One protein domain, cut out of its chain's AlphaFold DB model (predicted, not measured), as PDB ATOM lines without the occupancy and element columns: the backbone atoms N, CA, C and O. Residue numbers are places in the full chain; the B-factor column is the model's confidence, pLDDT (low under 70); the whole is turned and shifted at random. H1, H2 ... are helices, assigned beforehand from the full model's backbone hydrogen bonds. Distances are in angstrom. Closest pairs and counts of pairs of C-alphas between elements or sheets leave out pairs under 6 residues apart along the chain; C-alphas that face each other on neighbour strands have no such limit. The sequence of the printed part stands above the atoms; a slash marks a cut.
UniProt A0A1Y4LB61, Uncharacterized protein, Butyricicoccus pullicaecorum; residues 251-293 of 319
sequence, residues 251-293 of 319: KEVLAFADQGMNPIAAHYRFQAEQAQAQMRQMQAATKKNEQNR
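Overview. This is residues 251 to 293 of the 319 residues of an uncharacterized protein of Butyricicoccus pullicaecorum (UniProt A0A1Y4LB61). One long helix, H2, makes the length of a rod, and a short helix, H1, packs slantwise on its first turns; the remainder of H2, residues 272 to 293, sticks out as a free arm. The printed part has 43 residues with two named helices, H1 then H2, and no named strand: all helix. It is extended, with a radius of gyration of the C-alphas of 15.1 A and spans of 47 by 13 by 11 A.

Arrangement. H2, residues 263 to 293, touches H1, residues 251 to 258, with residues 263 to 270 alone. The closest C-alphas of the two are those of Val 253 and Ala 266, 5.0 A apart. The helices run opposite ways at a steep tilt of 46 degrees. In H1 and H2 every O i to N i+4 pair is within hydrogen-bond range.

Along the chain. H2 measures 44.7 A from C-alpha 263 at (118.086, 166.981, 40.887) to C-alpha 293 at (144.087, 200.595, 54.742). H1 begins at C-alpha 251, at (121.117, 175.938, 35.043), and measures 10.7 A.

Size, cuts and confidence. The C-alphas farthest apart, those of Gly 260 and Arg 293, are 47.4 A apart. The link from H1 to H2 is tight, with 4 residues. The printed part has no cut, and no printed residue is under 70 in pLDDT.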
ATOM      1  N   LYS A 251     120.375 176.614  36.126       89.12
ATOM      2  CA  LYS A 251     121.117 175.938  35.043       89.12
ATOM      3  C   LYS A 251     122.185 174.982  35.570       89.12
ATOM      4  O   LYS A 251     122.460 173.954  34.966       89.12
ATOM      5  N   GLU A 252     122.774 175.310  36.712       88.38
ATOM      6  CA  GLU A 252     123.753 174.480  37.402       88.38
ATOM      7  C   GLU A 252     123.129 173.179  37.924       88.38
ATOM      8  O   GLU A 252     123.799 172.152  37.940       88.38
ATOM      9  N   VAL A 253     121.847 173.199  38.312       89.94
ATOM     10  CA  VAL A 253     121.121 171.994  38.738       89.94
ATOM     11  C   VAL A 253     120.915 171.052  37.560       89.94
ATOM     12  O   VAL A 253     121.170 169.860  37.713       89.94
ATOM     13  N   LEU A 254     120.551 171.592  36.392       87.94
ATOM     14  CA  LEU A 254     120.473 170.835  35.139       87.94
ATOM     15  C   LEU A 254     121.832 170.210  34.802       87.94
ATOM     16  O   LEU A 254     121.948 168.996  34.720       87.94
ATOM     17  N   ALA A 255     122.900 171.013  34.786       89.31
ATOM     18  CA  ALA A 255     124.245 170.532  34.465       89.31
ATOM     19  C   ALA A 255     124.771 169.445  35.426       89.31
ATOM     20  O   ALA A 255     125.583 168.604  35.037       89.31
ATOM     21  N   PHE A 256     124.363 169.463  36.699       88.81
ATOM     22  CA  PHE A 256     124.682 168.386  37.638       88.81
ATOM     23  C   PHE A 256     123.803 167.152  37.424       88.81
ATOM     24  O   PHE A 256     124.289 166.036  37.619       88.81
ATOM     25  N   ALA A 257     122.548 167.327  37.019       88.00
ATOM     26  CA  ALA A 257     121.667 166.218  36.683       88.00
ATOM     27  C   ALA A 257     122.129 165.474  35.421       88.00
ATOM     28  O   ALA A 257     122.172 164.245  35.443       88.00
ATOM     29  N   ASP A 258     122.638 166.191  34.414       85.88
ATOM     30  CA  ASP A 258     123.265 165.609  33.213       85.88
ATOM     31  C   ASP A 258     124.498 164.755  33.564       85.88
ATOM     32  O   ASP A 258     124.838 163.785  32.889       85.88
ATOM     33  N   GLN A 259     125.173 165.074  34.676       88.19
ATOM     34  CA  GLN A 259     126.286 164.283  35.223       88.19
ATOM     35  C   GLN A 259     125.818 163.050  36.018       88.19
ATOM     36  O   GLN A 259     126.640 162.363  36.632       88.19
ATOM     37  N   GLY A 260     124.513 162.766  36.041       85.25
ATOM     38  CA  GLY A 260     123.899 161.654  36.763       85.25
ATOM     39  C   GLY A 260     123.599 161.940  38.237       85.25
ATOM     40  O   GLY A 260     123.379 161.006  39.009       85.25
ATOM     41  N   MET A 261     123.621 163.206  38.670       89.69
ATOM     42  CA  MET A 261     123.238 163.573  40.037       89.69
ATOM     43  C   MET A 261     121.714 163.685  40.161       89.69
ATOM     44  O   MET A 261     121.040 164.202  39.282       89.69
ATOM     45  N   ASN A 262     121.151 163.259  41.293       91.44
ATOM     46  CA  ASN A 262     119.735 163.504  41.566       91.44
ATOM     47  C   ASN A 262     119.459 165.033  41.603       91.44
ATOM     48  O   ASN A 262     120.211 165.740  42.286       91.44
ATOM     49  N   PRO A 263     118.394 165.546  40.951       91.56
ATOM     50  CA  PRO A 263     118.086 166.981  40.887       91.56
ATOM     51  C   PRO A 263     118.015 167.682  42.255       91.56
ATOM     52  O   PRO A 263     118.499 168.804  42.421       91.56
ATOM     53  N   ILE A 264     117.506 167.003  43.287       92.06
ATOM     54  CA  ILE A 264     117.464 167.538  44.658       92.06
ATOM     55  C   ILE A 264     118.884 167.718  45.214       92.06
ATOM     56  O   ILE A 264     119.218 168.759  45.781       92.06
ATOM     57  N   ALA A 265     119.747 166.717  45.036       92.25
ATOM     58  CA  ALA A 265     121.138 166.783  45.483       92.25
ATOM     59  C   ALA A 265     121.930 167.853  44.715       92.25
ATOM     60  O   ALA A 265     122.718 168.593  45.311       92.25
ATOM     61  N   ALA A 266     121.668 167.977  43.413       92.88
ATOM     62  CA  ALA A 266     122.221 169.018  42.559       92.88
ATOM     63  C   ALA A 266     121.853 170.425  43.061       92.88
ATOM     64  O   ALA A 266     122.723 171.295  43.144       92.88
ATOM     65  N   HIS A 267     120.608 170.637  43.497       91.44
ATOM     66  CA  HIS A 267     120.174 171.910  44.074       91.44
ATOM     67  C   HIS A 267     120.910 172.266  45.369       91.44
ATOM     68  O   HIS A 267     121.398 173.389  45.522       91.44
ATOM     69  N   TYR A 268     121.076 171.308  46.283       91.81
ATOM     70  CA  TYR A 268     121.855 171.539  47.504       91.81
ATOM     71  C   TYR A 268     123.325 171.842  47.217       91.81
ATOM     72  O   TYR A 268     123.925 172.700  47.869       91.81
ATOM     73  N   ARG A 269     123.913 171.168  46.225       92.62
ATOM     74  CA  ARG A 269     125.283 171.441  45.799       92.62
ATOM     75  C   ARG A 269     125.420 172.855  45.246       92.62
ATOM     76  O   ARG A 269     126.322 173.578  45.668       92.62
ATOM     77  N   PHE A 270     124.515 173.262  44.360       92.12
ATOM     78  CA  PHE A 270     124.475 174.621  43.829       92.12
ATOM     79  C   PHE A 270     124.377 175.660  44.956       92.12
ATOM     80  O   PHE A 270     125.166 176.605  45.003       92.12
ATOM     81  N   GLN A 271     123.483 175.445  45.924       90.62
ATOM     82  CA  GLN A 271     123.330 176.339  47.072       90.62
ATOM     83  C   GLN A 271     124.616 176.431  47.914       90.62
ATOM     84  O   GLN A 271     125.012 177.520  48.344       90.62
ATOM     85  N   ALA A 272     125.309 175.308  48.120       91.00
ATOM     86  CA  ALA A 272     126.582 175.277  48.833       91.00
ATOM     87  C   ALA A 272     127.699 176.013  48.070       91.00
ATOM     88  O   ALA A 272     128.450 176.783  48.673       91.00
ATOM     89  N   GLU A 273     127.806 175.815  46.754       91.12
ATOM     90  CA  GLU A 273     128.785 176.509  45.908       91.12
ATOM     91  C   GLU A 273     128.524 178.022  45.878       91.12
ATOM     92  O   GLU A 273     129.464 178.813  46.019       91.12
ATOM     93  N   GLN A 274     127.256 178.439  45.814       90.38
ATOM     94  CA  GLN A 274     126.864 179.845  45.879       90.38
ATOM     95  C   GLN A 274     127.262 180.483  47.220       90.38
ATOM     96  O   GLN A 274     127.870 181.559  47.241       90.38
ATOM     97  N   ALA A 275     126.998 179.807  48.342       91.06
ATOM     98  CA  ALA A 275     127.398 180.281  49.666       91.06
ATOM     99  C   ALA A 275     128.928 180.404  49.798       91.06
ATOM    100  O   ALA A 275     129.445 181.390  50.335       91.06
ATOM    101  N   GLN A 276     129.683 179.442  49.258       90.56
ATOM    102  CA  GLN A 276     131.147 179.498  49.246       90.56
ATOM    103  C   GLN A 276     131.685 180.633  48.369       90.56
ATOM    104  O   GLN A 276     132.641 181.309  48.758       90.56
ATOM    105  N   ALA A 277     131.082 180.870  47.203       89.94
ATOM    106  CA  ALA A 277     131.461 181.966  46.319       89.94
ATOM    107  C   ALA A 277     131.251 183.327  47.000       89.94
ATOM    108  O   ALA A 277     132.154 184.166  46.972       89.94
ATOM    109  N   GLN A 278     130.125 183.515  47.694       90.38
ATOM    110  CA  GLN A 278     129.859 184.728  48.474       90.38
ATOM    111  C   GLN A 278     130.884 184.922  49.601       90.38
ATOM    112  O   GLN A 278     131.416 186.021  49.768       90.38
ATOM    113  N   MET A 279     131.240 183.858  50.333       89.81
ATOM    114  CA  MET A 279     132.286 183.935  51.360       89.81
ATOM    115  C   MET A 279     133.652 184.310  50.777       89.81
ATOM    116  O   MET A 279     134.337 185.166  51.335       89.81
ATOM    117  N   ARG A 280     134.050 183.725  49.639       91.88
ATOM    118  CA  ARG A 280     135.309 184.083  48.960       91.88
ATOM    119  C   ARG A 280     135.309 185.535  48.496       91.88
ATOM    120  O   ARG A 280     136.323 186.210  48.647       91.88
ATOM    121  N   GLN A 281     134.190 186.033  47.973       89.50
ATOM    122  CA  GLN A 281     134.057 187.437  47.579       89.50
ATOM    123  C   GLN A 281     134.154 188.372  48.785       89.50
ATOM    124  O   GLN A 281     134.887 189.358  48.726       89.50
ATOM    125  N   MET A 282     133.490 188.040  49.895       88.62
ATOM    126  CA  MET A 282     133.595 188.810  51.134       88.62
ATOM    127  C   MET A 282     135.039 188.829  51.648       88.62
ATOM    128  O   MET A 282     135.561 189.900  51.937       88.62
ATOM    129  N   GLN A 283     135.714 187.678  51.698       88.56
ATOM    130  CA  GLN A 283     137.115 187.582  52.125       88.56
ATOM    131  C   GLN A 283     138.069 188.337  51.189       88.56
ATOM    132  O   GLN A 283     139.013 188.979  51.643       88.56
ATOM    133  N   ALA A 284     137.833 188.293  49.877       87.56
ATOM    134  CA  ALA A 284     138.612 189.065  48.914       87.56
ATOM    135  C   ALA A 284     138.381 190.573  49.095       87.56
ATOM    136  O   ALA A 284     139.335 191.351  49.049       87.56
ATOM    137  N   ALA A 285     137.138 190.987  49.352       83.94
ATOM    138  CA  ALA A 285     136.789 192.376  49.621       83.94
ATOM    139  C   ALA A 285     137.398 192.876  50.940       83.94
ATOM    140  O   ALA A 285     137.962 193.969  50.961       83.94
ATOM    141  N   THR A 286     137.355 192.087  52.019       86.94
ATOM    142  CA  THR A 286     137.985 192.450  53.298       86.94
ATOM    143  C   THR A 286     139.499 192.509  53.168       86.94
ATOM    144  O   THR A 286     140.084 193.503  53.584       86.94
ATOM    145  N   LYS A 287     140.127 191.529  52.507       88.56
ATOM    146  CA  LYS A 287     141.573 191.530  52.248       88.56
ATOM    147  C   LYS A 287     142.000 192.731  51.407       88.56
ATOM    148  O   LYS A 287     142.995 193.372  51.726       88.56
ATOM    149  N   LYS A 288     141.240 193.078  50.363       87.19
ATOM    150  CA  LYS A 288     141.499 194.272  49.546       87.19
ATOM    151  C   LYS A 288     141.325 195.558  50.358       87.19
ATOM    152  O   LYS A 288     142.137 196.467  50.243       87.19
ATOM    153  N   ASN A 289     140.294 195.640  51.196       83.06
ATOM    154  CA  ASN A 289     140.068 196.797  52.063       83.06
ATOM    155  C   ASN A 289     141.177 196.934  53.122       83.06
ATOM    156  O   ASN A 289     141.665 198.030  53.371       83.06
ATOM    157  N   GLU A 290     141.641 195.824  53.695       84.12
ATOM    158  CA  GLU A 290     142.768 195.800  54.625       84.12
ATOM    159  C   GLU A 290     144.081 196.205  53.944       84.12
ATOM    160  O   GLU A 290     144.791 197.056  54.472       84.12
ATOM    161  N   GLN A 291     144.367 195.699  52.740       82.81
ATOM    162  CA  GLN A 291     145.514 196.138  51.934       82.81
ATOM    163  C   GLN A 291     145.455 197.638  51.612       82.81
ATOM    164  O   GLN A 291     146.461 198.336  51.747       82.81
ATOM    165  N   ASN A 292     144.281 198.157  51.244       80.62
ATOM    166  CA  ASN A 292     144.080 199.588  51.008       80.62
ATOM    167  C   ASN A 292     144.290 200.412  52.288       80.62
ATOM    168  O   ASN A 292     144.902 201.473  52.238       80.62
ATOM    169  N   ARG A 293     143.837 199.930  53.452       81.00
ATOM    170  CA  ARG A 293     144.087 200.595  54.742       81.00
ATOM    171  C   ARG A 293     145.564 200.560  55.134       81.00
ATOM    172  O   ARG A 293     146.099 201.586  55.528       81.00
TER     173      ARG A 293